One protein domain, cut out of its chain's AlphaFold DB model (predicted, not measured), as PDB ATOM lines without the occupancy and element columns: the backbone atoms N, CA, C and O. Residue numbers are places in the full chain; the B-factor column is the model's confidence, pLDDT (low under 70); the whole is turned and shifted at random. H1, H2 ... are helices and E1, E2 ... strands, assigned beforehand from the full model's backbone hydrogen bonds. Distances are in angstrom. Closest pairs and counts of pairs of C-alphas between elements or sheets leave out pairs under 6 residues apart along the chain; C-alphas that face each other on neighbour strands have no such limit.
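AT A GLANCE: This is residues 123 to 197, 204 to 215 and 226 to 333 of the 424 residues of an uncharacterized protein of Legionella sp. PC1000 (UniProt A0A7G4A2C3). Seven helices pack into one body round H5, which folds back through a tight turn into H6; H1 and H2, side by side, cross this hairpin, while H3 and H8 lie side by side, running opposite ways, against H5, and H7 packs on the first half of H5. At one end of the long axis, a smaller, loop-rich lobe holds the short strands E1 and E2 and the one-turn helix H4. The printed part has 195 residues, in the order H1 H2 H3 E1 E2 H4 H5 H6 H7 H8, eight named helices and two named strands, mostly helix; the sheet, E1 - E2, is antiparallel. It is compact, with a radius of gyration of the C-alphas of 17.2 A and spans of 49 by 36 by 33 A.

IN THESE COORDINATES: Find C-alpha 124 at (-45.149, -4.728, 2.783); from there H1, residues 124 to 140, runs 24.5 A. Next come H2, residues 153 to 168, 24.8 A, and H3, residues 170 to 180, 15.1 A. E1 is residues 190 to 194, E2 residues 233 to 235 and H4 residues 243 to 246. Look for C-alpha 258 at (-18.685, 3.267, 9.423), where H5, residues 258 to 273, begins its 23.0 A. H6, residues 279 to 298, is the longest helix at 28.4 A. H7, residues 305 to 313, and H8, residues 315 to 322, follow; H8 ends at C-alpha 322, (-28.427, 4.697, 21.240).

HOW THE PARTS SIT: Start at H5, the hub, which touches six helices. H5 and H6 form a helical hairpin, opposite ways at a shallow tilt of 23 degrees, with C-alphas 267 and 286 closest at 6.9 A. H1 touches H6 with residues 125 to 130 alone, about perpendicular at 88 degrees, Thr 129 and Asp 285 having the closest C-alphas, 5.5 A. H1 and H2 touch at a shallow tilt of 30 degrees, the same way, closest at C-alphas 134 and 159, 6.0 A. H3 and H8 touch, opposite ways at 8 degrees, a shallow tilt, closest at C-alphas 179 and 317, 5.9 A. H7 touches residues 260 to 264 of H5 alone, closest at C-alphas 308 and 260, 6.2 A. H4 touches no helix. Between antiparallel E1 and E2, N 191 and O 234 are within hydrogen-bond range at 2.7 A. In H1, H3, H5, H6, H7 and H8 every O i to N i+4 pair is within that range; H2 has 7 of 12, and H4 is too short for such a pair.

THE WHOLE: The two farthest C-alphas, of Ser 213 and Asn 276, are 51.5 A apart. Residues 198 to 203 and 216 to 225 are not printed; the gaps are 16.4 A from C-alpha 197 to 204 and 18.1 A from C-alpha 215 to 226. The links H1 to H2 and H4 to H5 are long. Residues 275 to 280 stand free. Model confidence is under 70 at residues 193 to 197, 204 to 215, 226 to 232, 255 and 329 to 330.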
ATOM      1  N   GLU A 123     -41.112  -7.458   2.059       93.38
ATOM      2  CA  GLU A 123     -42.563  -7.429   1.950       93.38
ATOM      3  C   GLU A 123     -43.115  -6.066   2.403       93.38
ATOM      4  O   GLU A 123     -42.393  -5.093   2.648       93.38
ATOM      5  N   GLN A 124     -44.445  -5.973   2.484       95.31
ATOM      6  CA  GLN A 124     -45.149  -4.728   2.783       95.31
ATOM      7  C   GLN A 124     -44.755  -4.125   4.138       95.31
ATOM      8  O   GLN A 124     -44.797  -2.903   4.311       95.31
ATOM      9  N   GLU A 125     -44.376  -4.957   5.106       94.56
ATOM     10  CA  GLU A 125     -43.970  -4.498   6.431       94.56
ATOM     11  C   GLU A 125     -42.636  -3.751   6.375       94.56
ATOM     12  O   GLU A 125     -42.530  -2.643   6.901       94.56
ATOM     13  N   GLU A 126     -41.642  -4.287   5.663       96.12
ATOM     14  CA  GLU A 126     -40.357  -3.618   5.459       96.12
ATOM     15  C   GLU A 126     -40.500  -2.331   4.642       96.12
ATOM     16  O   GLU A 126     -39.880  -1.314   4.963       96.12
ATOM     17  N   PHE A 127     -41.362  -2.329   3.624       97.75
ATOM     18  CA  PHE A 127     -41.679  -1.122   2.858       97.75
ATOM     19  C   PHE A 127     -42.381  -0.046   3.701       97.75
ATOM     20  O   PHE A 127     -42.123   1.154   3.541       97.75
ATOM     21  N   SER A 128     -43.211  -0.455   4.662       97.25
ATOM     22  CA  SER A 128     -43.844   0.463   5.615       97.25
ATOM     23  C   SER A 128     -42.807   1.091   6.553       97.25
ATOM     24  O   SER A 128     -42.798   2.314   6.726       97.25
ATOM     25  N   THR A 129     -41.870   0.295   7.078       97.25
ATOM     26  CA  THR A 129     -40.728   0.799   7.860       97.25
ATOM     27  C   THR A 129     -39.874   1.778   7.039       97.25
ATOM     28  O   THR A 129     -39.499   2.844   7.529       97.25
ATOM     29  N   LEU A 130     -39.607   1.481   5.764       97.81
ATOM     30  CA  LEU A 130     -38.852   2.372   4.874       97.81
ATOM     31  C   LEU A 130     -39.582   3.674   4.553       97.81
ATOM     32  O   LEU A 130     -38.946   4.715   4.404       97.81
ATOM     33  N   THR A 131     -40.910   3.647   4.492       98.06
ATOM     34  CA  THR A 131     -41.716   4.864   4.358       98.06
ATOM     35  C   THR A 131     -41.544   5.770   5.584       98.06
ATOM     36  O   THR A 131     -41.357   6.978   5.433       98.06
ATOM     37  N   LYS A 132     -41.512   5.198   6.796       97.69
ATOM     38  CA  LYS A 132     -41.181   5.946   8.021       97.69
ATOM     39  C   LYS A 132     -39.747   6.491   7.987       97.69
ATOM     40  O   LYS A 132     -39.527   7.661   8.291       97.69
ATOM     41  N   LEU A 133     -38.772   5.679   7.566       97.06
ATOM     42  CA  LEU A 133     -37.384   6.131   7.423       97.06
ATOM     43  C   LEU A 133     -37.266   7.295   6.433       97.06
ATOM     44  O   LEU A 133     -36.591   8.276   6.725       97.06
ATOM     45  N   SER A 134     -37.948   7.216   5.293       96.81
ATOM     46  CA  SER A 134     -37.963   8.294   4.304       96.81
ATOM     47  C   SER A 134     -38.483   9.606   4.894       96.81
ATOM     48  O   SER A 134     -37.849  10.651   4.752       96.81
ATOM     49  N   ALA A 135     -39.584   9.546   5.651       96.50
ATOM     50  CA  ALA A 135     -40.101  10.709   6.360       96.50
ATOM     51  C   ALA A 135     -39.104  11.248   7.399       96.50
ATOM     52  O   ALA A 135     -39.044  12.451   7.620       96.50
ATOM     53  N   LEU A 136     -38.332  10.394   8.079       95.12
ATOM     54  CA  LEU A 136     -37.258  10.847   8.969       95.12
ATOM     55  C   LEU A 136     -36.152  11.575   8.195       95.12
ATOM     56  O   LEU A 136     -35.769  12.667   8.596       95.12
ATOM     57  N   VAL A 137     -35.651  10.996   7.102       93.25
ATOM     58  CA  VAL A 137     -34.582  11.604   6.290       93.25
ATOM     59  C   VAL A 137     -35.024  12.963   5.743       93.25
ATOM     60  O   VAL A 137     -34.269  13.924   5.844       93.25
ATOM     61  N   HIS A 138     -36.264  13.070   5.258       92.56
ATOM     62  CA  HIS A 138     -36.823  14.330   4.766       92.56
ATOM     63  C   HIS A 138     -36.954  15.407   5.858       92.56
ATOM     64  O   HIS A 138     -36.712  16.576   5.586       92.56
ATOM     65  N   ASP A 139     -37.300  15.037   7.095       91.56
ATOM     66  CA  ASP A 139     -37.341  15.992   8.216       91.56
ATOM     67  C   ASP A 139     -35.943  16.488   8.611       91.56
ATOM     68  O   ASP A 139     -35.796  17.617   9.075       91.56
ATOM     69  N   ILE A 140     -34.923  15.635   8.463       88.31
ATOM     70  CA  ILE A 140     -33.530  15.992   8.752       88.31
ATOM     71  C   ILE A 140     -33.005  16.960   7.692       88.31
ATOM     72  O   ILE A 140     -32.377  17.959   8.038       88.31
ATOM     73  N   ASP A 141     -33.251  16.656   6.421       87.50
ATOM     74  CA  ASP A 141     -32.872  17.505   5.300       87.50
ATOM     75  C   ASP A 141     -33.927  17.420   4.180       87.50
ATOM     76  O   ASP A 141     -33.941  16.464   3.393       87.50
ATOM     77  N   PRO A 142     -34.801  18.438   4.065       89.31
ATOM     78  CA  PRO A 142     -35.841  18.475   3.044       89.31
ATOM     79  C   PRO A 142     -35.313  18.568   1.607       89.31
ATOM     80  O   PRO A 142     -36.093  18.390   0.669       89.31
ATOM     81  N   THR A 143     -34.025  18.882   1.416       89.75
ATOM     82  CA  THR A 143     -33.396  19.000   0.091       89.75
ATOM     83  C   THR A 143     -33.003  17.649  -0.500       89.75
ATOM     84  O   THR A 143     -32.812  17.543  -1.714       89.75
ATOM     85  N   ILE A 144     -32.937  16.603   0.329       89.00
ATOM     86  CA  ILE A 144     -32.735  15.235  -0.132       89.00
ATOM     87  C   ILE A 144     -34.004  14.806  -0.872       89.00
ATOM     88  O   ILE A 144     -35.049  14.555  -0.266       89.00
ATOM     89  N   ASP A 145     -33.913  14.700  -2.199       91.44
ATOM     90  CA  ASP A 145     -34.927  14.012  -2.996       91.44
ATOM     91  C   ASP A 145     -35.081  12.604  -2.411       91.44
ATOM     92  O   ASP A 145     -34.094  11.891  -2.295       91.44
ATOM     93  N   ILE A 146     -36.263  12.174  -1.984       94.56
ATOM     94  CA  ILE A 146     -36.465  10.837  -1.410       94.56
ATOM     95  C   ILE A 146     -37.938  10.416  -1.559       94.56
ATOM     96  O   ILE A 146     -38.833  11.249  -1.387       94.56
ATOM     97  N   PRO A 147     -38.238   9.148  -1.910       95.88
ATOM     98  CA  PRO A 147     -39.612   8.704  -2.121       95.88
ATOM     99  C   PRO A 147     -40.461   8.851  -0.858       95.88
ATOM    100  O   PRO A 147     -40.167   8.237   0.162       95.88
ATOM    101  N   LYS A 148     -41.566   9.602  -0.921       94.00
ATOM    102  CA  LYS A 148     -42.479   9.785   0.231       94.00
ATOM    103  C   LYS A 148     -43.200   8.504   0.657       94.00
ATOM    104  O   LYS A 148     -43.692   8.421   1.776       94.00
ATOM    105  N   ARG A 149     -43.327   7.546  -0.259       96.31
ATOM    106  CA  ARG A 149     -43.871   6.207  -0.030       96.31
ATOM    107  C   ARG A 149     -42.959   5.209  -0.718       96.31
ATOM    108  O   ARG A 149     -42.438   5.501  -1.790       96.31
ATOM    109  N   VAL A 150     -42.797   4.052  -0.097       97.44
ATOM    110  CA  VAL A 150     -41.994   2.948  -0.617       97.44
ATOM    111  C   VAL A 150     -42.921   1.761  -0.791       97.44
ATOM    112  O   VAL A 150     -43.578   1.369   0.164       97.44
ATOM    113  N   ASN A 151     -42.996   1.217  -2.003       96.56
ATOM    114  CA  ASN A 151     -43.756   0.003  -2.321       96.56
ATOM    115  C   ASN A 151     -42.958  -0.961  -3.213       96.56
ATOM    116  O   ASN A 151     -43.446  -2.028  -3.575       96.56
ATOM    117  N   THR A 152     -41.750  -0.571  -3.624       97.00
ATOM    118  CA  THR A 152     -40.911  -1.335  -4.546       97.00
ATOM    119  C   THR A 152     -39.474  -1.424  -4.047       97.00
ATOM    120  O   THR A 152     -38.977  -0.545  -3.341       97.00
ATOM    121  N   LEU A 153     -38.751  -2.452  -4.504       96.31
ATOM    122  CA  LEU A 153     -37.317  -2.595  -4.231       96.31
ATOM    123  C   LEU A 153     -36.484  -1.424  -4.777       96.31
ATOM    124  O   LEU A 153     -35.470  -1.071  -4.182       96.31
ATOM    125  N   LYS A 154     -36.909  -0.805  -5.890       95.69
ATOM    126  CA  LYS A 154     -36.226   0.365  -6.464       95.69
ATOM    127  C   LYS A 154     -36.336   1.575  -5.536       95.69
ATOM    128  O   LYS A 154     -35.347   2.256  -5.300       95.69
ATOM    129  N   GLU A 155     -37.517   1.824  -4.980       97.06
ATOM    130  CA  GLU A 155     -37.712   2.894  -3.994       97.06
ATOM    131  C   GLU A 155     -36.980   2.590  -2.682       97.06
ATOM    132  O   GLU A 155     -36.379   3.491  -2.103       97.06
ATOM    133  N   ALA A 156     -36.963   1.325  -2.246       96.56
ATOM    134  CA  ALA A 156     -36.208   0.895  -1.072       96.56
ATOM    135  C   ALA A 156     -34.700   1.158  -1.222       96.56
ATOM    136  O   ALA A 156     -34.066   1.675  -0.303       96.56
ATOM    137  N   GLU A 157     -34.142   0.852  -2.397       94.38
ATOM    138  CA  GLU A 157     -32.748   1.144  -2.751       94.38
ATOM    139  C   GLU A 157     -32.454   2.648  -2.684       94.38
ATOM    140  O   GLU A 157     -31.431   3.048  -2.128       94.38
ATOM    141  N   ILE A 158     -33.371   3.487  -3.174       94.94
ATOM    142  CA  ILE A 158     -33.236   4.944  -3.087       94.94
ATOM    143  C   ILE A 158     -33.240   5.407  -1.627       94.94
ATOM    144  O   ILE A 158     -32.366   6.178  -1.240       94.94
ATOM    145  N   VAL A 159     -34.193   4.952  -0.808       95.31
ATOM    146  CA  VAL A 159     -34.306   5.396   0.590       95.31
ATOM    147  C   VAL A 159     -33.069   5.017   1.398       95.31
ATOM    148  O   VAL A 159     -32.493   5.875   2.062       95.31
ATOM    149  N   ILE A 160     -32.625   3.760   1.322       92.25
ATOM    150  CA  ILE A 160     -31.443   3.311   2.069       92.25
ATOM    151  C   ILE A 160     -30.171   3.967   1.534       92.25
ATOM    152  O   ILE A 160     -29.368   4.444   2.328       92.25
ATOM    153  N   GLY A 161     -30.002   4.060   0.211       88.19
ATOM    154  CA  GLY A 161     -28.834   4.722  -0.374       88.19
ATOM    155  C   GLY A 161     -28.757   6.213  -0.030       88.19
ATOM    156  O   GLY A 161     -27.671   6.757   0.138       88.19
ATOM    157  N   ARG A 162     -29.903   6.889   0.121       89.81
ATOM    158  CA  ARG A 162     -29.956   8.309   0.500       89.81
ATOM    159  C   ARG A 162     -29.930   8.539   2.009       89.81
ATOM    160  O   ARG A 162     -29.594   9.644   2.423       89.81
ATOM    161  N   MET A 163     -30.186   7.517   2.830       87.94
ATOM    162  CA  MET A 163     -29.987   7.593   4.282       87.94
ATOM    163  C   MET A 163     -28.562   8.047   4.616       87.94
ATOM    164  O   MET A 163     -28.382   8.828   5.537       87.94
ATOM    165  N   GLU A 164     -27.550   7.634   3.852       77.38
ATOM    166  CA  GLU A 164     -26.156   8.037   4.086       77.38
ATOM    167  C   GLU A 164     -25.929   9.549   3.957       77.38
ATOM    168  O   GLU A 164     -25.026  10.090   4.592       77.38
ATOM    169  N   GLN A 165     -26.775  10.266   3.212       82.81
ATOM    170  CA  GLN A 165     -26.649  11.716   3.049       82.81
ATOM    171  C   GLN A 165     -26.896  12.473   4.361       82.81
ATOM    172  O   GLN A 165     -26.375  13.575   4.531       82.81
ATOM    173  N   ILE A 166     -27.568  11.862   5.349       78.88
ATOM    174  CA  ILE A 166     -27.700  12.450   6.693       78.88
ATOM    175  C   ILE A 166     -26.340  12.592   7.403       78.88
ATOM    176  O   ILE A 166     -26.214  13.418   8.310       78.88
ATOM    177  N   TRP A 167     -25.309  11.840   6.978       76.00
ATOM    178  CA  TRP A 167     -23.920  12.026   7.422       76.00
ATOM    179  C   TRP A 167     -23.418  13.443   7.146       76.00
ATOM    180  O   TRP A 167     -22.547  13.945   7.851       76.00
ATOM    181  N   GLY A 168     -23.949  14.117   6.123       74.88
ATOM    182  CA  GLY A 168     -23.583  15.493   5.799       74.88
ATOM    183  C   GLY A 168     -23.909  16.493   6.914       74.88
ATOM    184  O   GLY A 168     -23.335  17.579   6.945       74.88
ATOM    185  N   THR A 169     -24.785  16.134   7.857       82.50
ATOM    186  CA  THR A 169     -25.165  17.021   8.960       82.50
ATOM    187  C   THR A 169     -24.081  17.077  10.041       82.50
ATOM    188  O   THR A 169     -23.580  16.053  10.510       82.50
ATOM    189  N   LYS A 170     -23.733  18.293  10.485       84.62
ATOM    190  CA  LYS A 170     -22.667  18.530  11.479       84.62
ATOM    191  C   LYS A 170     -22.859  17.719  12.766       84.62
ATOM    192  O   LYS A 170     -21.902  17.173  13.301       84.62
ATOM    193  N   GLU A 171     -24.095  17.609  13.240       85.06
ATOM    194  CA  GLU A 171     -24.420  16.864  14.460       85.06
ATOM    195  C   GLU A 171     -24.097  15.367  14.337       85.06
ATOM    196  O   GLU A 171     -23.463  14.799  15.227       85.06
ATOM    197  N   ILE A 172     -24.476  14.736  13.218       85.56
ATOM    198  CA  ILE A 172     -24.171  13.323  12.964       85.56
ATOM    199  C   ILE A 172     -22.659  13.124  12.841       85.56
ATOM    200  O   ILE A 172     -22.130  12.162  13.389       85.56
ATOM    201  N   GLN A 173     -21.937  14.052  12.208       88.38
ATOM    202  CA  GLN A 173     -20.472  13.989  12.132       88.38
ATOM    203  C   GLN A 173     -19.814  14.054  13.513       88.38
ATOM    204  O   GLN A 173     -18.892  13.287  13.792       88.38
ATOM    205  N   ASP A 174     -20.291  14.929  14.398       89.81
ATOM    206  CA  ASP A 174     -19.770  15.067  15.761       89.81
ATOM    207  C   ASP A 174     -19.985  13.784  16.580       89.81
ATOM    208  O   ASP A 174     -19.063  13.284  17.233       89.81
ATOM    209  N   GLN A 175     -21.177  13.193  16.483       90.69
ATOM    210  CA  GLN A 175     -21.496  11.921  17.135       90.69
ATOM    211  C   GLN A 175     -20.695  10.757  16.540       90.69
ATOM    212  O   GLN A 175     -20.154   9.933  17.281       90.69
ATOM    213  N   MET A 176     -20.529  10.723  15.217       90.81
ATOM    214  CA  MET A 176     -19.705   9.720  14.548       90.81
ATOM    215  C   MET A 176     -18.238   9.817  14.954       90.81
ATOM    216  O   MET A 176     -17.620   8.782  15.175       90.81
ATOM    217  N   ARG A 177     -17.672  11.018  15.138       91.06
ATOM    218  CA  ARG A 177     -16.303  11.164  15.671       91.06
ATOM    219  C   ARG A 177     -16.149  10.511  17.043       91.06
ATOM    220  O   ARG A 177     -15.127   9.881  17.299       91.06
ATOM    221  N   THR A 178     -17.179  10.606  17.880       90.81
ATOM    222  CA  THR A 178     -17.206   9.934  19.186       90.81
ATOM    223  C   THR A 178     -17.244   8.414  19.019       90.81
ATOM    224  O   THR A 178     -16.391   7.725  19.569       90.81
ATOM    225  N   ILE A 179     -18.143   7.881  18.186       91.06
ATOM    226  CA  ILE A 179     -18.225   6.434  17.901       91.06
ATOM    227  C   ILE A 179     -16.899   5.897  17.340       91.06
ATOM    228  O   ILE A 179     -16.406   4.860  17.779       91.06
ATOM    229  N   MET A 180     -16.282   6.625  16.409       89.75
ATOM    230  CA  MET A 180     -15.011   6.251  15.782       89.75
ATOM    231  C   MET A 180     -13.824   6.299  16.760       89.75
ATOM    232  O   MET A 180     -12.774   5.728  16.468       89.75
ATOM    233  N   SER A 181     -13.977   6.946  17.922       90.62
ATOM    234  CA  SER A 181     -12.975   6.933  18.994       90.62
ATOM    235  C   SER A 181     -13.055   5.701  19.906       90.62
ATOM    236  O   SER A 181     -12.113   5.463  20.657       90.62
ATOM    237  N   SER A 182     -14.127   4.901  19.809       92.94
ATOM    238  CA  SER A 182     -14.308   3.674  20.602       92.94
ATOM    239  C   SER A 182     -13.194   2.650  20.380       92.94
ATOM    240  O   SER A 182     -12.568   2.596  19.312       92.94
ATOM    241  N   GLY A 183     -12.990   1.776  21.370       92.38
ATOM    242  CA  GLY A 183     -11.966   0.733  21.309       92.38
ATOM    243  C   GLY A 183     -12.139  -0.211  20.115       92.38
ATOM    244  O   GLY A 183     -11.147  -0.671  19.543       92.38
ATOM    245  N   LEU A 184     -13.383  -0.452  19.683       92.19
ATOM    246  CA  LEU A 184     -13.671  -1.251  18.494       92.19
ATOM    247  C   LEU A 184     -13.098  -0.602  17.229       92.19
ATOM    248  O   LEU A 184     -12.344  -1.247  16.502       92.19
ATOM    249  N   PHE A 185     -13.413   0.669  16.964       90.75
ATOM    250  CA  PHE A 185     -12.975   1.338  15.734       90.75
ATOM    251  C   PHE A 185     -11.461   1.580  15.683       90.75
ATOM    252  O   PHE A 185     -10.901   1.603  14.586       90.75
ATOM    253  N   GLN A 186     -10.772   1.625  16.830       90.38
ATOM    254  CA  GLN A 186      -9.300   1.611  16.874       90.38
ATOM    255  C   GLN A 186      -8.688   0.308  16.329       90.38
ATOM    256  O   GLN A 186      -7.532   0.292  15.911       90.38
ATOM    257  N   ARG A 187      -9.456  -0.790  16.281       91.94
ATOM    258  CA  ARG A 187      -9.023  -2.062  15.680       91.94
ATOM    259  C   ARG A 187      -9.230  -2.102  14.166       91.94
ATOM    260  O   ARG A 187      -8.787  -3.064  13.540       91.94
ATOM    261  N   LYS A 188      -9.865  -1.095  13.546       90.50
ATOM    262  CA  LYS A 188     -10.027  -1.041  12.084       90.50
ATOM    263  C   LYS A 188      -8.655  -1.139  11.414       90.50
ATOM    264  O   LYS A 188      -7.749  -0.364  11.703       90.50
ATOM    265  N   ASP A 189      -8.504  -2.107  10.519       90.00
ATOM    266  CA  ASP A 189      -7.212  -2.483   9.939       90.00
ATOM    267  C   ASP A 189      -7.209  -2.459   8.410       90.00
ATOM    268  O   ASP A 189      -6.345  -3.059   7.779       90.00
ATOM    269  N   ARG A 190      -8.136  -1.708   7.811       86.06
ATOM    270  CA  ARG A 190      -8.096  -1.388   6.384       86.06
ATOM    271  C   ARG A 190      -6.854  -0.541   6.086       86.06
ATOM    272  O   ARG A 190      -6.646   0.505   6.703       86.06
ATOM    273  N   GLY A 191      -6.028  -1.003   5.155       77.38
ATOM    274  CA  GLY A 191      -4.881  -0.277   4.626       77.38
ATOM    275  C   GLY A 191      -5.297   0.945   3.808       77.38
ATOM    276  O   GLY A 191      -6.461   1.108   3.441       77.38
ATOM    277  N   THR A 192      -4.330   1.822   3.551       72.69
ATOM    278  CA  THR A 192      -4.500   2.991   2.674       72.69
ATOM    279  C   THR A 192      -4.278   2.651   1.206       72.69
ATOM    280  O   THR A 192      -4.806   3.350   0.356       72.69
ATOM    281  N   THR A 193      -3.518   1.589   0.929       66.94
ATOM    282  CA  THR A 193      -3.230   1.105  -0.423       66.94
ATOM    283  C   THR A 193      -4.451   0.422  -1.014       66.94
ATOM    284  O   THR A 193      -5.021  -0.478  -0.382       66.94
ATOM    285  N   ARG A 194      -4.812   0.818  -2.235       67.31
ATOM    286  CA  ARG A 194      -5.850   0.156  -3.026       67.31
ATOM    287  C   ARG A 194      -5.249  -0.585  -4.219       67.31
ATOM    288  O   ARG A 194      -4.215  -0.191  -4.744       67.31
ATOM    289  N   ILE A 195      -5.905  -1.660  -4.654       64.44
ATOM    290  CA  ILE A 195      -5.485  -2.435  -5.838       64.44
ATOM    291  C   ILE A 195      -5.612  -1.599  -7.134       64.44
ATOM    292  O   ILE A 195      -4.966  -1.913  -8.125       64.44
ATOM    293  N   ASP A 196      -6.408  -0.523  -7.132       60.00
ATOM    294  CA  ASP A 196      -6.734   0.303  -8.306       60.00
ATOM    295  C   ASP A 196      -5.887   1.587  -8.466       60.00
ATOM    296  O   ASP A 196      -6.226   2.438  -9.287       60.00
ATOM    297  N   GLU A 197      -4.785   1.752  -7.723       53.44
ATOM    298  CA  GLU A 197      -3.946   2.966  -7.799       53.44
ATOM    299  C   GLU A 197      -3.183   3.128  -9.136       53.44
ATOM    300  O   GLU A 197      -2.727   4.228  -9.449       53.44
ATOM    301  N   SER A 204     -14.820  -6.813 -13.363       60.91
ATOM    302  CA  SER A 204     -15.185  -8.025 -12.626       60.91
ATOM    303  C   SER A 204     -16.589  -8.474 -12.996       60.91
ATOM    304  O   SER A 204     -17.546  -7.696 -12.968       60.91
ATOM    305  N   SER A 205     -16.700  -9.760 -13.313       60.06
ATOM    306  CA  SER A 205     -17.975 -10.478 -13.392       60.06
ATOM    307  C   SER A 205     -18.449 -10.934 -12.007       60.06
ATOM    308  O   SER A 205     -19.555 -11.430 -11.852       60.06
ATOM    309  N   ASN A 206     -17.639 -10.755 -10.969       63.31
ATOM    310  CA  ASN A 206     -18.013 -11.044  -9.597       63.31
ATOM    311  C   ASN A 206     -18.398  -9.715  -8.943       63.31
ATOM    312  O   ASN A 206     -17.529  -8.897  -8.644       63.31
ATOM    313  N   LEU A 207     -19.706  -9.488  -8.756       57.75
ATOM    314  CA  LEU A 207     -20.303  -8.292  -8.128       57.75
ATOM    315  C   LEU A 207     -20.003  -8.225  -6.623       57.75
ATOM    316  O   LEU A 207     -20.904  -8.165  -5.794       57.75
ATOM    317  N   GLY A 208     -18.734  -8.354  -6.271       55.31
ATOM    318  CA  GLY A 208     -18.257  -8.353  -4.909       55.31
ATOM    319  C   GLY A 208     -18.529  -9.590  -4.067       55.31
ATOM    320  O   GLY A 208     -18.124  -9.667  -2.914       55.31
ATOM    321  N   ILE A 209     -19.164 -10.595  -4.657       56.28
ATOM    322  CA  ILE A 209     -19.445 -11.884  -4.015       56.28
ATOM    323  C   ILE A 209     -18.145 -12.664  -3.746       56.28
ATOM    324  O   ILE A 209     -18.068 -13.495  -2.844       56.28
ATOM    325  N   MET A 210     -17.137 -12.432  -4.585       63.59
ATOM    326  CA  MET A 210     -15.951 -13.256  -4.761       63.59
ATOM    327  C   MET A 210     -14.816 -12.363  -5.265       63.59
ATOM    328  O   MET A 210     -15.084 -11.445  -6.044       63.59
ATOM    329  N   HIS A 211     -13.570 -12.687  -4.899       58.72
ATOM    330  CA  HIS A 211     -12.395 -12.120  -5.569       58.72
ATOM    331  C   HIS A 211     -12.538 -12.266  -7.086       58.72
ATOM    332  O   HIS A 211     -13.151 -13.224  -7.567       58.72
ATOM    333  N   SER A 212     -11.984 -11.346  -7.873       55.75
ATOM    334  CA  SER A 212     -12.024 -11.445  -9.344       55.75
ATOM    335  C   SER A 212     -11.437 -12.768  -9.867       55.75
ATOM    336  O   SER A 212     -11.845 -13.254 -10.919       55.75
ATOM    337  N   SER A 213     -10.533 -13.386  -9.102       54.09
ATOM    338  CA  SER A 213      -9.924 -14.695  -9.362       54.09
ATOM    339  C   SER A 213     -10.732 -15.898  -8.857       54.09
ATOM    340  O   SER A 213     -10.409 -17.037  -9.200       54.09
ATOM    341  N   ALA A 214     -11.768 -15.681  -8.046       62.09
ATOM    342  CA  ALA A 214     -12.553 -16.756  -7.460       62.09
ATOM    343  C   ALA A 214     -13.601 -17.292  -8.459       62.09
ATOM    344  O   ALA A 214     -14.224 -16.531  -9.211       62.09
ATOM    345  N   PRO A 215     -13.797 -18.621  -8.505       61.44
ATOM    346  CA  PRO A 215     -14.597 -19.253  -9.541       61.44
ATOM    347  C   PRO A 215     -16.084 -18.958  -9.359       61.44
ATOM    348  O   PRO A 215     -16.646 -19.279  -8.322       61.44
ATOM    349  N   PHE A 226     -17.007  -2.378 -14.114       59.00
ATOM    350  CA  PHE A 226     -15.717  -1.720 -14.031       59.00
ATOM    351  C   PHE A 226     -15.630  -0.879 -12.757       59.00
ATOM    352  O   PHE A 226     -16.605  -0.219 -12.386       59.00
ATOM    353  N   ASN A 227     -14.479  -0.919 -12.082       57.84
ATOM    354  CA  ASN A 227     -14.149  -0.074 -10.920       57.84
ATOM    355  C   ASN A 227     -15.157  -0.142  -9.752       57.84
ATOM    356  O   ASN A 227     -15.337   0.817  -9.004       57.84
ATOM    357  N   ARG A 228     -15.833  -1.287  -9.585       57.66
ATOM    358  CA  ARG A 228     -16.731  -1.581  -8.455       57.66
ATOM    359  C   ARG A 228     -16.366  -2.921  -7.817       57.66
ATOM    360  O   ARG A 228     -17.192  -3.829  -7.775       57.66
ATOM    361  N   HIS A 229     -15.129  -3.033  -7.336       63.12
ATOM    362  CA  HIS A 229     -14.652  -4.233  -6.638       63.12
ATOM    363  C   HIS A 229     -14.643  -3.974  -5.139       63.12
ATOM    364  O   HIS A 229     -14.020  -3.006  -4.706       63.12
ATOM    365  N   PRO A 230     -15.284  -4.806  -4.312       59.72
ATOM    366  CA  PRO A 230     -15.111  -4.692  -2.868       59.72
ATOM    367  C   PRO A 230     -13.723  -5.153  -2.406       59.72
ATOM    368  O   PRO A 230     -13.343  -4.877  -1.274       59.72
ATOM    369  N   ASP A 231     -12.953  -5.805  -3.282       63.19
ATOM    370  CA  ASP A 231     -11.601  -6.302  -3.002       63.19
ATOM    371  C   ASP A 231     -10.503  -5.280  -3.285       63.19
ATOM    372  O   ASP A 231      -9.328  -5.596  -3.164       63.19
ATOM    373  N   VAL A 232     -10.858  -4.040  -3.636       67.19
ATOM    374  CA  VAL A 232      -9.866  -2.969  -3.822       67.19
ATOM    375  C   VAL A 232      -9.068  -2.674  -2.558       67.19
ATOM    376  O   VAL A 232      -7.975  -2.136  -2.662       67.19
ATOM    377  N   ASN A 233      -9.596  -2.986  -1.376       76.12
ATOM    378  CA  ASN A 233      -8.919  -2.697  -0.121       76.12
ATOM    379  C   ASN A 233      -8.009  -3.856   0.289       76.12
ATOM    380  O   ASN A 233      -8.341  -5.024   0.100       76.12
ATOM    381  N   LEU A 234      -6.893  -3.528   0.937       80.12
ATOM    382  CA  LEU A 234      -5.996  -4.507   1.548       80.12
ATOM    383  C   LEU A 234      -5.964  -4.333   3.066       80.12
ATOM    384  O   LEU A 234      -6.178  -3.232   3.576       80.12
ATOM    385  N   ILE A 235      -5.666  -5.404   3.800       85.50
ATOM    386  CA  ILE A 235      -5.374  -5.318   5.236       85.50
ATOM    387  C   ILE A 235      -4.060  -4.553   5.417       85.50
ATOM    388  O   ILE A 235      -3.070  -4.839   4.744       85.50
ATOM    389  N   LYS A 236      -4.028  -3.606   6.357       85.38
ATOM    390  CA  LYS A 236      -2.820  -2.877   6.739       85.38
ATOM    391  C   LYS A 236      -1.762  -3.873   7.234       85.38
ATOM    392  O   LYS A 236      -1.970  -4.505   8.279       85.38
ATOM    393  N   PRO A 237      -0.606  -3.988   6.554       76.06
ATOM    394  CA  PRO A 237       0.454  -4.880   6.999       76.06
ATOM    395  C   PRO A 237       0.884  -4.539   8.431       76.06
ATOM    396  O   PRO A 237       0.986  -3.368   8.800       76.06
ATOM    397  N   ASN A 238       1.156  -5.563   9.240       79.56
ATOM    398  CA  ASN A 238       1.672  -5.444  10.611       79.56
ATOM    399  C   ASN A 238       0.727  -4.827  11.664       79.56
ATOM    400  O   ASN A 238       1.175  -4.552  12.781       79.56
ATOM    401  N   HIS A 239      -0.571  -4.654  11.388       84.69
ATOM    402  CA  HIS A 239      -1.529  -4.251  12.423       84.69
ATOM    403  C   HIS A 239      -1.915  -5.443  13.321       84.69
ATOM    404  O   HIS A 239      -2.968  -6.052  13.166       84.69
ATOM    405  N   LYS A 240      -1.032  -5.799  14.267       81.94
ATOM    406  CA  LYS A 240      -1.151  -7.016  15.102       81.94
ATOM    407  C   LYS A 240      -2.457  -7.115  15.902       81.94
ATOM    408  O   LYS A 240      -2.951  -8.216  16.101       81.94
ATOM    409  N   ASN A 241      -3.014  -5.978  16.319       87.06
ATOM    410  CA  ASN A 241      -4.280  -5.900  17.062       87.06
ATOM    411  C   ASN A 241      -5.472  -5.531  16.161       87.06
ATOM    412  O   ASN A 241      -6.533  -5.146  16.655       87.06
ATOM    413  N   GLY A 242      -5.292  -5.617  14.840       90.69
ATOM    414  CA  GLY A 242      -6.339  -5.364  13.867       90.69
ATOM    415  C   GLY A 242      -7.513  -6.320  14.011       90.69
ATOM    416  O   GLY A 242      -7.365  -7.460  14.466       90.69
ATOM    417  N   TYR A 243      -8.693  -5.846  13.627       92.50
ATOM    418  CA  TYR A 243      -9.923  -6.618  13.652       92.50
ATOM    419  C   TYR A 243      -9.769  -7.931  12.876       92.50
ATOM    420  O   TYR A 243     -10.028  -8.994  13.426       92.50
ATOM    421  N   SER A 244      -9.217  -7.900  11.664       91.62
ATOM    422  CA  SER A 244      -9.028  -9.095  10.830       91.62
ATOM    423  C   SER A 244      -8.021 -10.076  11.435       91.62
ATOM    424  O   SER A 244      -8.169 -11.288  11.294       91.62
ATOM    425  N   ALA A 245      -7.013  -9.574  12.154       89.06
ATOM    426  CA  ALA A 245      -6.008 -10.408  12.821       89.06
ATOM    427  C   ALA A 245      -6.579 -11.192  14.018       89.06
ATOM    428  O   ALA A 245      -6.080 -12.260  14.363       89.06
ATOM    429  N   THR A 246      -7.628 -10.668  14.648       88.81
ATOM    430  CA  THR A 246      -8.247 -11.225  15.864       88.81
ATOM    431  C   THR A 246      -9.602 -11.886  15.588       88.81
ATOM    432  O   THR A 246     -10.050 -12.728  16.361       88.81
ATOM    433  N   ASN A 247     -10.209 -11.589  14.441       91.38
ATOM    434  CA  ASN A 247     -11.455 -12.158  13.949       91.38
ATOM    435  C   ASN A 247     -11.205 -12.881  12.616       91.38
ATOM    436  O   ASN A 247     -11.866 -12.622  11.616       91.38
ATOM    437  N   THR A 248     -10.261 -13.828  12.607       90.81
ATOM    438  CA  THR A 248      -9.778 -14.509  11.385       90.81
ATOM    439  C   THR A 248     -10.835 -15.319  10.621       90.81
ATOM    440  O   THR A 248     -10.589 -15.778   9.508       90.81
ATOM    441  N   HIS A 249     -12.003 -15.515  11.227       89.75
ATOM    442  CA  HIS A 249     -13.159 -16.223  10.685       89.75
ATOM    443  C   HIS A 249     -14.181 -15.279  10.024       89.75
ATOM    444  O   HIS A 249     -15.109 -15.746   9.374       89.75
ATOM    445  N   VAL A 250     -14.019 -13.960  10.158       90.94
ATOM    446  CA  VAL A 250     -14.832 -12.957   9.461       90.94
ATOM    447  C   VAL A 250     -14.142 -12.609   8.144       90.94
ATOM    448  O   VAL A 250     -12.951 -12.297   8.164       90.94
ATOM    449  N   PRO A 251     -14.842 -12.637   6.996       88.81
ATOM    450  CA  PRO A 251     -14.231 -12.204   5.753       88.81
ATOM    451  C   PRO A 251     -13.892 -10.722   5.771       88.81
ATOM    452  O   PRO A 251     -14.718  -9.896   6.173       88.81
ATOM    453  N   PHE A 252     -12.703 -10.399   5.273       86.75
ATOM    454  CA  PHE A 252     -12.268  -9.023   5.105       86.75
ATOM    455  C   PHE A 252     -12.985  -8.377   3.920       86.75
ATOM    456  O   PHE A 252     -13.007  -8.932   2.819       86.75
ATOM    457  N   VAL A 253     -13.534  -7.180   4.130       78.38
ATOM    458  CA  VAL A 253     -13.987  -6.313   3.036       78.38
ATOM    459  C   VAL A 253     -13.495  -4.880   3.227       78.38
ATOM    460  O   VAL A 253     -12.791  -4.320   2.388       78.38
ATOM    461  N   CYS A 254     -13.854  -4.285   4.363       70.56
ATOM    462  CA  CYS A 254     -13.432  -2.942   4.777       70.56
ATOM    463  C   CYS A 254     -13.066  -2.888   6.279       70.56
ATOM    464  O   CYS A 254     -12.733  -1.817   6.801       70.56
ATOM    465  N   SER A 255     -13.148  -4.042   6.951       65.44
ATOM    466  CA  SER A 255     -12.900  -4.398   8.353       65.44
ATOM    467  C   SER A 255     -13.805  -3.849   9.434       65.44
ATOM    468  O   SER A 255     -14.042  -4.564  10.392       65.44
ATOM    469  N   LEU A 256     -14.322  -2.630   9.351       80.94
ATOM    470  CA  LEU A 256     -15.389  -2.171  10.252       80.94
ATOM    471  C   LEU A 256     -16.213  -1.112   9.528       80.94
ATOM    472  O   LEU A 256     -15.674  -0.126   9.011       80.94
ATOM    473  N   SER A 257     -17.527  -1.322   9.485       80.69
ATOM    474  CA  SER A 257     -18.446  -0.486   8.716       80.69
ATOM    475  C   SER A 257     -18.784   0.807   9.462       80.69
ATOM    476  O   SER A 257     -19.543   0.802  10.429       80.69
ATOM    477  N   GLY A 258     -18.264   1.936   8.968       82.75
ATOM    478  CA  GLY A 258     -18.685   3.267   9.423       82.75
ATOM    479  C   GLY A 258     -20.174   3.517   9.165       82.75
ATOM    480  O   GLY A 258     -20.851   4.064  10.030       82.75
ATOM    481  N   HIS A 259     -20.706   3.008   8.044       87.06
ATOM    482  CA  HIS A 259     -22.135   3.054   7.706       87.06
ATOM    483  C   HIS A 259     -23.014   2.406   8.782       87.06
ATOM    484  O   HIS A 259     -24.130   2.856   9.025       87.06
ATOM    485  N   THR A 260     -22.504   1.390   9.483       90.75
ATOM    486  CA  THR A 260     -23.239   0.777  10.596       90.75
ATOM    487  C   THR A 260     -23.352   1.729  11.789       90.75
ATOM    488  O   THR A 260     -24.397   1.782  12.427       90.75
ATOM    489  N   GLY A 261     -22.330   2.551  12.055       90.56
ATOM    490  CA  GLY A 261     -22.427   3.629  13.046       90.56
ATOM    491  C   GLY A 261     -23.492   4.666  12.677       90.56
ATOM    492  O   GLY A 261     -24.270   5.080  13.534       90.56
ATOM    493  N   VAL A 262     -23.601   5.007  11.388       90.06
ATOM    494  CA  VAL A 262     -24.666   5.890  10.871       90.06
ATOM    495  C   VAL A 262     -26.028   5.292  11.124       90.06
ATOM    496  O   VAL A 262     -26.882   5.972  11.675       90.06
ATOM    497  N   LEU A 263     -26.215   4.015  10.775       92.50
ATOM    498  CA  LEU A 263     -27.462   3.306  11.029       92.50
ATOM    499  C   LEU A 263     -27.861   3.404  12.505       92.50
ATOM    500  O   LEU A 263     -29.025   3.663  12.790       92.50
ATOM    501  N   LEU A 264     -26.926   3.231  13.445       92.81
ATOM    502  CA  LEU A 264     -27.229   3.344  14.874       92.81
ATOM    503  C   LEU A 264     -27.723   4.748  15.252       92.81
ATOM    504  O   LEU A 264     -28.712   4.880  15.972       92.81
ATOM    505  N   LEU A 265     -27.091   5.800  14.731       91.50
ATOM    506  CA  LEU A 265     -27.551   7.175  14.949       91.50
ATOM    507  C   LEU A 265     -28.905   7.447  14.272       91.50
ATOM    508  O   LEU A 265     -29.766   8.112  14.852       91.50
ATOM    509  N   THR A 266     -29.139   6.881  13.086       91.81
ATOM    510  CA  THR A 266     -30.443   6.912  12.411       91.81
ATOM    511  C   THR A 266     -31.510   6.234  13.258       91.81
ATOM    512  O   THR A 266     -32.586   6.794  13.432       91.81
ATOM    513  N   ILE A 267     -31.214   5.059  13.822       93.19
ATOM    514  CA  ILE A 267     -32.116   4.315  14.708       93.19
ATOM    515  C   ILE A 267     -32.456   5.155  15.935       93.19
ATOM    516  O   ILE A 267     -33.629   5.249  16.285       93.19
ATOM    517  N   ARG A 268     -31.479   5.824  16.559       92.19
ATOM    518  CA  ARG A 268     -31.755   6.748  17.669       92.19
ATOM    519  C   ARG A 268     -32.757   7.828  17.264       92.19
ATOM    520  O   ARG A 268     -33.772   7.997  17.933       92.19
ATOM    521  N   ARG A 269     -32.521   8.517  16.146       91.75
ATOM    522  CA  ARG A 269     -33.443   9.557  15.658       91.75
ATOM    523  C   ARG A 269     -34.815   9.005  15.282       91.75
ATOM    524  O   ARG A 269     -35.827   9.670  15.487       91.75
ATOM    525  N   PHE A 270     -34.853   7.790  14.747       93.56
ATOM    526  CA  PHE A 270     -36.089   7.082  14.447       93.56
ATOM    527  C   PHE A 270     -36.890   6.822  15.727       93.56
ATOM    528  O   PHE A 270     -38.072   7.154  15.780       93.56
ATOM    529  N   LEU A 271     -36.241   6.314  16.778       92.50
ATOM    530  CA  LEU A 271     -36.858   6.102  18.090       92.50
ATOM    531  C   LEU A 271     -37.377   7.412  18.697       92.50
ATOM    532  O   LEU A 271     -38.474   7.423  19.247       92.50
ATOM    533  N   ASP A 272     -36.645   8.519  18.550       92.06
ATOM    534  CA  ASP A 272     -37.061   9.832  19.062       92.06
ATOM    535  C   ASP A 272     -38.282  10.399  18.310       92.06
ATOM    536  O   ASP A 272     -39.217  10.936  18.927       92.06
ATOM    537  N   LYS A 273     -38.291  10.265  16.974       93.81
ATOM    538  CA  LYS A 273     -39.385  10.712  16.097       93.81
ATOM    539  C   LYS A 273     -40.662   9.912  16.337       93.81
ATOM    540  O   LYS A 273     -41.735  10.500  16.457       93.81
ATOM    541  N   TYR A 274     -40.536   8.595  16.458       94.06
ATOM    542  CA  TYR A 274     -41.650   7.662  16.634       94.06
ATOM    543  C   TYR A 274     -41.821   7.215  18.091       94.06
ATOM    544  O   TYR A 274     -42.360   6.149  18.359       94.06
ATOM    545  N   ARG A 275     -41.389   8.026  19.068       90.94
ATOM    546  CA  ARG A 275     -41.394   7.656  20.500       90.94
ATOM    547  C   ARG A 275     -42.767   7.251  21.051       90.94
ATOM    548  O   ARG A 275     -42.828   6.447  21.979       90.94
ATOM    549  N   ASN A 276     -43.831   7.808  20.467       92.94
ATOM    550  CA  ASN A 276     -45.223   7.566  20.847       92.94
ATOM    551  C   ASN A 276     -45.828   6.323  20.174       92.94
ATOM    552  O   ASN A 276     -46.953   5.960  20.512       92.94
ATOM    553  N   ASP A 277     -45.121   5.694  19.229       91.75
ATOM    554  CA  ASP A 277     -45.547   4.419  18.660       91.75
ATOM    555  C   ASP A 277     -45.481   3.329  19.740       91.75
ATOM    556  O   ASP A 277     -44.662   3.379  20.671       91.75
ATOM    557  N   ASP A 278     -46.341   2.323  19.580       91.81
ATOM    558  CA  ASP A 278     -46.346   1.129  20.416       91.81
ATOM    559  C   ASP A 278     -44.960   0.449  20.439       91.81
ATOM    560  O   ASP A 278     -44.215   0.466  19.452       91.81
ATOM    561  N   GLN A 279     -44.584  -0.123  21.585       87.75
ATOM    562  CA  GLN A 279     -43.258  -0.715  21.772       87.75
ATOM    563  C   GLN A 279     -43.000  -1.884  20.815       87.75
ATOM    564  O   GLN A 279     -41.903  -1.967  20.260       87.75
ATOM    565  N   GLU A 280     -43.993  -2.740  20.567       87.81
ATOM    566  CA  GLU A 280     -43.851  -3.867  19.641       87.81
ATOM    567  C   GLU A 280     -43.659  -3.371  18.204       87.81
ATOM    568  O   GLU A 280     -42.820  -3.892  17.463       87.81
ATOM    569  N   VAL A 281     -44.378  -2.307  17.827       87.25
ATOM    570  CA  VAL A 281     -44.236  -1.654  16.516       87.25
ATOM    571  C   VAL A 281     -42.832  -1.076  16.348       87.25
ATOM    572  O   VAL A 281     -42.200  -1.305  15.316       87.25
ATOM    573  N   LYS A 282     -42.303  -0.386  17.365       88.50
ATOM    574  CA  LYS A 282     -40.937   0.161  17.329       88.50
ATOM    575  C   LYS A 282     -39.894  -0.940  17.200       88.50
ATOM    576  O   LYS A 282     -39.023  -0.848  16.343       88.50
ATOM    577  N   GLU A 283     -39.976  -1.992  18.010       89.75
ATOM    578  CA  GLU A 283     -39.017  -3.100  17.942       89.75
ATOM    579  C   GLU A 283     -39.037  -3.800  16.583       89.75
ATOM    580  O   GLU A 283     -37.981  -4.153  16.049       89.75
ATOM    581  N   LYS A 284     -40.229  -3.971  16.007       91.56
ATOM    582  CA  LYS A 284     -40.408  -4.501  14.657       91.56
ATOM    583  C   LYS A 284     -39.769  -3.595  13.606       91.56
ATOM    584  O   LYS A 284     -38.986  -4.084  12.794       91.56
ATOM    585  N   ASP A 285     -40.027  -2.290  13.658       94.00
ATOM    586  CA  ASP A 285     -39.414  -1.319  12.749       94.00
ATOM    587  C   ASP A 285     -37.883  -1.317  12.875       94.00
ATOM    588  O   ASP A 285     -37.186  -1.331  11.864       94.00
ATOM    589  N   ILE A 286     -37.325  -1.395  14.088       93.25
ATOM    590  CA  ILE A 286     -35.868  -1.470  14.268       93.25
ATOM    591  C   ILE A 286     -35.291  -2.765  13.679       93.25
ATOM    592  O   ILE A 286     -34.275  -2.718  12.979       93.25
ATOM    593  N   LYS A 287     -35.930  -3.919  13.906       93.06
ATOM    594  CA  LYS A 287     -35.506  -5.191  13.292       93.06
ATOM    595  C   LYS A 287     -35.544  -5.106  11.765       93.06
ATOM    596  O   LYS A 287     -34.586  -5.534  11.118       93.06
ATOM    597  N   ASN A 288     -36.593  -4.504  11.206       94.38
ATOM    598  CA  ASN A 288     -36.729  -4.278   9.771       94.38
ATOM    599  C   ASN A 288     -35.635  -3.347   9.240       94.38
ATOM    600  O   ASN A 288     -34.981  -3.694   8.263       94.38
ATOM    601  N   LEU A 289     -35.353  -2.222   9.902       94.81
ATOM    602  CA  LEU A 289     -34.273  -1.311   9.506       94.81
ATOM    603  C   LEU A 289     -32.918  -2.019   9.450       94.81
ATOM    604  O   LEU A 289     -32.192  -1.876   8.467       94.81
ATOM    605  N   ILE A 290     -32.592  -2.824  10.465       93.62
ATOM    606  CA  ILE A 290     -31.331  -3.569  10.492       93.62
ATOM    607  C   ILE A 290     -31.313  -4.644   9.395       93.62
ATOM    608  O   ILE A 290     -30.331  -4.734   8.661       93.62
ATOM    609  N   LYS A 291     -32.397  -5.423   9.236       93.31
ATOM    610  CA  LYS A 291     -32.554  -6.437   8.172       93.31
ATOM    611  C   LYS A 291     -32.345  -5.822   6.786       93.31
ATOM    612  O   LYS A 291     -31.608  -6.371   5.963       93.31
ATOM    613  N   ILE A 292     -32.974  -4.681   6.526       94.31
ATOM    614  CA  ILE A 292     -32.913  -3.971   5.249       94.31
ATOM    615  C   ILE A 292     -31.515  -3.394   5.021       94.31
ATOM    616  O   ILE A 292     -30.941  -3.592   3.953       94.31
ATOM    617  N   PHE A 293     -30.928  -2.730   6.019       92.56
ATOM    618  CA  PHE A 293     -29.581  -2.171   5.904       92.56
ATOM    619  C   PHE A 293     -28.536  -3.259   5.639       92.56
ATOM    620  O   PHE A 293     -27.739  -3.137   4.710       92.56
ATOM    621  N   PHE A 294     -28.563  -4.348   6.412       90.81
ATOM    622  CA  PHE A 294     -27.686  -5.500   6.210       90.81
ATOM    623  C   PHE A 294     -27.854  -6.081   4.800       90.81
ATOM    624  O   PHE A 294     -26.879  -6.215   4.063       90.81
ATOM    625  N   SER A 295     -29.091  -6.376   4.391       92.06
ATOM    626  CA  SER A 295     -29.343  -6.981   3.081       92.06
ATOM    627  C   SER A 295     -28.917  -6.071   1.927       92.06
ATOM    628  O   SER A 295     -28.332  -6.551   0.959       92.06
ATOM    629  N   PHE A 296     -29.113  -4.756   2.050       89.62
ATOM    630  CA  PHE A 296     -28.665  -3.773   1.067       89.62
ATOM    631  C   PHE A 296     -27.140  -3.670   0.957       89.62
ATOM    632  O   PHE A 296     -26.594  -3.628  -0.145       89.62
ATOM    633  N   THR A 297     -26.451  -3.614   2.095       86.75
ATOM    634  CA  THR A 297     -25.004  -3.363   2.147       86.75
ATOM    635  C   THR A 297     -24.195  -4.608   1.778       86.75
ATOM    636  O   THR A 297     -23.202  -4.516   1.053       86.75
ATOM    637  N   CYS A 298     -24.653  -5.788   2.197       87.88
ATOM    638  CA  CYS A 298     -23.972  -7.053   1.941       87.88
ATOM    639  C   CYS A 298     -24.330  -7.700   0.591       87.88
ATOM    640  O   CYS A 298     -23.491  -8.414   0.047       87.88
ATOM    641  N   LYS A 299     -25.502  -7.436  -0.027       85.50
ATOM    642  CA  LYS A 299     -25.875  -8.052  -1.335       85.50
ATOM    643  C   LYS A 299     -24.906  -7.733  -2.480       85.50
ATOM    644  O   LYS A 299     -24.909  -8.427  -3.492       85.50
ATOM    645  N   SER A 300     -24.128  -6.659  -2.344       76.38
ATOM    646  CA  SER A 300     -23.132  -6.218  -3.332       76.38
ATOM    647  C   SER A 300     -21.693  -6.522  -2.902       76.38
ATOM    648  O   SER A 300     -20.755  -6.063  -3.545       76.38
ATOM    649  N   GLY A 301     -21.512  -7.243  -1.790       77.44
ATOM    650  CA  GLY A 301     -20.206  -7.693  -1.321       77.44
ATOM    651  C   GLY A 301     -19.302  -6.623  -0.709       77.44
ATOM    652  O   GLY A 301     -18.158  -6.927  -0.404       77.44
ATOM    653  N   PHE A 302     -19.784  -5.389  -0.507       77.56
ATOM    654  CA  PHE A 302     -19.004  -4.281   0.077       77.56
ATOM    655  C   PHE A 302     -18.904  -4.318   1.607       77.56
ATOM    656  O   PHE A 302     -18.119  -3.574   2.193       77.56
ATOM    657  N   HIS A 303     -19.650  -5.213   2.246       85.12
ATOM    658  CA  HIS A 303     -19.610  -5.453   3.680       85.12
ATOM    659  C   HIS A 303     -19.784  -6.943   3.969       85.12
ATOM    660  O   HIS A 303     -20.484  -7.634   3.226       85.12
ATOM    661  N   SER A 304     -19.191  -7.420   5.064       87.62
ATOM    662  CA  SER A 304     -19.473  -8.755   5.601       87.62
ATOM    663  C   SER A 304     -20.495  -8.687   6.737       87.62
ATOM    664  O   SER A 304     -20.557  -7.708   7.490       87.62
ATOM    665  N   TYR A 305     -21.293  -9.747   6.887       89.75
ATOM    666  CA  TYR A 305     -22.247  -9.890   7.994       89.75
ATOM    667  C   TYR A 305     -21.516  -9.760   9.336       89.75
ATOM    668  O   TYR A 305     -21.948  -9.018  10.218       89.75
ATOM    669  N   GLY A 306     -20.366 -10.428   9.469       89.56
ATOM    670  CA  GLY A 306     -19.558 -10.381  10.688       89.56
ATOM    671  C   GLY A 306     -19.073  -8.973  11.051       89.56
ATOM    672  O   GLY A 306     -19.125  -8.602  12.223       89.56
ATOM    673  N   GLU A 307     -18.641  -8.165  10.074       89.38
ATOM    674  CA  GLU A 307     -18.236  -6.768  10.306       89.38
ATOM    675  C   GLU A 307     -19.409  -5.908  10.806       89.38
ATOM    676  O   GLU A 307     -19.267  -5.189  11.796       89.38
ATOM    677  N   ILE A 308     -20.574  -5.995  10.151       90.88
ATOM    678  CA  ILE A 308     -21.764  -5.211  10.520       90.88
ATOM    679  C   ILE A 308     -22.232  -5.581  11.927       90.88
ATOM    680  O   ILE A 308     -22.407  -4.708  12.778       90.88
ATOM    681  N   PHE A 309     -22.408  -6.873  12.206       90.44
ATOM    682  CA  PHE A 309     -22.941  -7.309  13.495       90.44
ATOM    683  C   PHE A 309     -21.966  -7.117  14.650       90.44
ATOM    684  O   PHE A 309     -22.421  -6.950  15.779       90.44
ATOM    685  N   THR A 310     -20.659  -7.071  14.389       91.31
ATOM    686  CA  THR A 310     -19.686  -6.664  15.409       91.31
ATOM    687  C   THR A 310     -19.934  -5.226  15.846       91.31
ATOM    688  O   THR A 310     -20.028  -4.975  17.042       91.31
ATOM    689  N   VAL A 311     -20.108  -4.289  14.907       91.75
ATOM    690  CA  VAL A 311     -20.397  -2.884  15.245       91.75
ATOM    691  C   VAL A 311     -21.767  -2.750  15.911       91.75
ATOM    692  O   VAL A 311     -21.890  -2.060  16.919       91.75
ATOM    693  N   LEU A 312     -22.794  -3.435  15.393       90.94
ATOM    694  CA  LEU A 312     -24.142  -3.383  15.970       90.94
ATOM    695  C   LEU A 312     -24.199  -3.920  17.398       90.94
ATOM    696  O   LEU A 312     -25.001  -3.424  18.179       90.94
ATOM    697  N   ARG A 313     -23.418  -4.954  17.731       89.62
ATOM    698  CA  ARG A 313     -23.462  -5.642  19.033       89.62
ATOM    699  C   ARG A 313     -22.430  -5.121  20.033       89.62
ATOM    700  O   ARG A 313     -22.429  -5.584  21.170       89.62
ATOM    701  N   ASP A 314     -21.576  -4.184  19.638       91.50
ATOM    702  CA  ASP A 314     -20.568  -3.632  20.532       91.50
ATOM    703  C   ASP A 314     -21.217  -2.757  21.626       91.50
ATOM    704  O   ASP A 314     -21.913  -1.786  21.306       91.50
ATOM    705  N   PRO A 315     -21.027  -3.080  22.922       90.44
ATOM    706  CA  PRO A 315     -21.689  -2.357  24.006       90.44
ATOM    707  C   PRO A 315     -21.274  -0.887  24.115       90.44
ATOM    708  O   PRO A 315     -22.094  -0.046  24.488       90.44
ATOM    709  N   GLU A 316     -20.012  -0.567  23.815       91.75
ATOM    710  CA  GLU A 316     -19.501   0.803  23.869       91.75
ATOM    711  C   GLU A 316     -20.143   1.637  22.755       91.75
ATOM    712  O   GLU A 316     -20.709   2.701  23.021       91.75
ATOM    713  N   VAL A 317     -20.152   1.105  21.531       90.12
ATOM    714  CA  VAL A 317     -20.778   1.739  20.369       90.12
ATOM    715  C   VAL A 317     -22.285   1.905  20.573       90.12
ATOM    716  O   VAL A 317     -22.804   2.999  20.341       90.12
ATOM    717  N   GLN A 318     -22.998   0.882  21.061       91.06
ATOM    718  CA  GLN A 318     -24.430   1.004  21.364       91.06
ATOM    719  C   GLN A 318     -24.693   2.082  22.419       91.06
ATOM    720  O   GLN A 318     -25.585   2.909  22.237       91.06
ATOM    721  N   LYS A 319     -23.901   2.129  23.498       88.81
ATOM    722  CA  LYS A 319     -24.049   3.152  24.542       88.81
ATOM    723  C   LYS A 319     -23.845   4.560  23.983       88.81
ATOM    724  O   LYS A 319     -24.635   5.453  24.290       88.81
ATOM    725  N   MET A 320     -22.819   4.755  23.155       87.44
ATOM    726  CA  MET A 320     -22.535   6.039  22.508       87.44
ATOM    727  C   MET A 320     -23.646   6.451  21.532       87.44
ATOM    728  O   MET A 320     -24.034   7.620  21.499       87.44
ATOM    729  N   ALA A 321     -24.171   5.506  20.749       85.88
ATOM    730  CA  ALA A 321     -25.084   5.804  19.652       85.88
ATOM    731  C   ALA A 321     -26.565   5.844  20.062       85.88
ATOM    732  O   ALA A 321     -27.301   6.692  19.569       85.88
ATOM    733  N   LEU A 322     -27.007   4.962  20.963       86.19
ATOM    734  CA  LEU A 322     -28.427   4.697  21.240       86.19
ATOM    735  C   LEU A 322     -28.897   5.158  22.622       86.19
ATOM    736  O   LEU A 322     -30.089   5.079  22.912       86.19
ATOM    737  N   SER A 323     -27.984   5.659  23.461       72.19
ATOM    738  CA  SER A 323     -28.226   6.336  24.748       72.19
ATOM    739  C   SER A 323     -29.044   5.599  25.821       72.19
ATOM    740  O   SER A 323     -29.010   6.099  26.933       72.19
ATOM    741  N   ASN A 324     -29.746   4.489  25.529       72.25
ATOM    742  CA  ASN A 324     -30.420   3.535  26.442       72.25
ATOM    743  C   ASN A 324     -31.145   2.379  25.706       72.25
ATOM    744  O   ASN A 324     -31.576   1.427  26.353       72.25
ATOM    745  N   TYR A 325     -31.320   2.441  24.380       80.75
ATOM    746  CA  TYR A 325     -31.936   1.345  23.621       80.75
ATOM    747  C   TYR A 325     -30.914   0.242  23.319       80.75
ATOM    748  O   TYR A 325     -29.828   0.525  22.815       80.75
ATOM    749  N   ILE A 326     -31.281  -1.011  23.595       80.56
ATOM    750  CA  ILE A 326     -30.467  -2.190  23.284       80.56
ATOM    751  C   ILE A 326     -31.037  -2.843  22.033       80.56
ATOM    752  O   ILE A 326     -32.217  -3.192  21.982       80.56
ATOM    753  N   ILE A 327     -30.193  -3.030  21.020       81.94
ATOM    754  CA  ILE A 327     -30.609  -3.732  19.807       81.94
ATOM    755  C   ILE A 327     -30.952  -5.188  20.150       81.94
ATOM    756  O   ILE A 327     -30.153  -5.855  20.813       81.94
ATOM    757  N   PRO A 328     -32.095  -5.717  19.670       70.31
ATOM    758  CA  PRO A 328     -32.430  -7.125  19.832       70.31
ATOM    759  C   PRO A 328     -31.283  -8.034  19.377       70.31
ATOM    760  O   PRO A 328     -30.787  -7.923  18.257       70.31
ATOM    761  N   SER A 329     -30.870  -8.964  20.241       61.50
ATOM    762  CA  SER A 329     -29.713  -9.838  19.992       61.50
ATOM    763  C   SER A 329     -29.912 -10.776  18.795       61.50
ATOM    764  O   SER A 329     -28.944 -11.112  18.103       61.50
ATOM    765  N   LYS A 330     -31.167 -11.158  18.525       67.25
ATOM    766  CA  LYS A 330     -31.573 -12.002  17.398       67.25
ATOM    767  C   LYS A 330     -32.414 -11.206  16.406       67.25
ATOM    768  O   LYS A 330     -33.504 -10.738  16.739       67.25
ATOM    769  N   LEU A 331     -31.922 -11.111  15.173       73.50
ATOM    770  CA  LEU A 331     -32.765 -10.774  14.034       73.50
ATOM    771  C   LEU A 331     -33.405 -12.062  13.527       73.50
ATOM    772  O   LEU A 331     -32.714 -13.051  13.296       73.50
ATOM    773  N   SER A 332     -34.724 -12.058  13.374       74.00
ATOM    774  CA  SER A 332     -35.439 -13.156  12.734       74.00
ATOM    775  C   SER A 332     -35.329 -13.001  11.221       74.00
ATOM    776  O   SER A 332     -35.804 -12.012  10.658       74.00
ATOM    777  N   PHE A 333     -34.724 -13.982  10.567       82.69
ATOM    778  CA  PHE A 333     -34.741 -14.106   9.114       82.69
ATOM    779  C   PHE A 333     -35.698 -15.226   8.712       82.69
ATOM    780  O   PHE A 333     -35.996 -16.114   9.509       82.69
TER     781      PHE A 333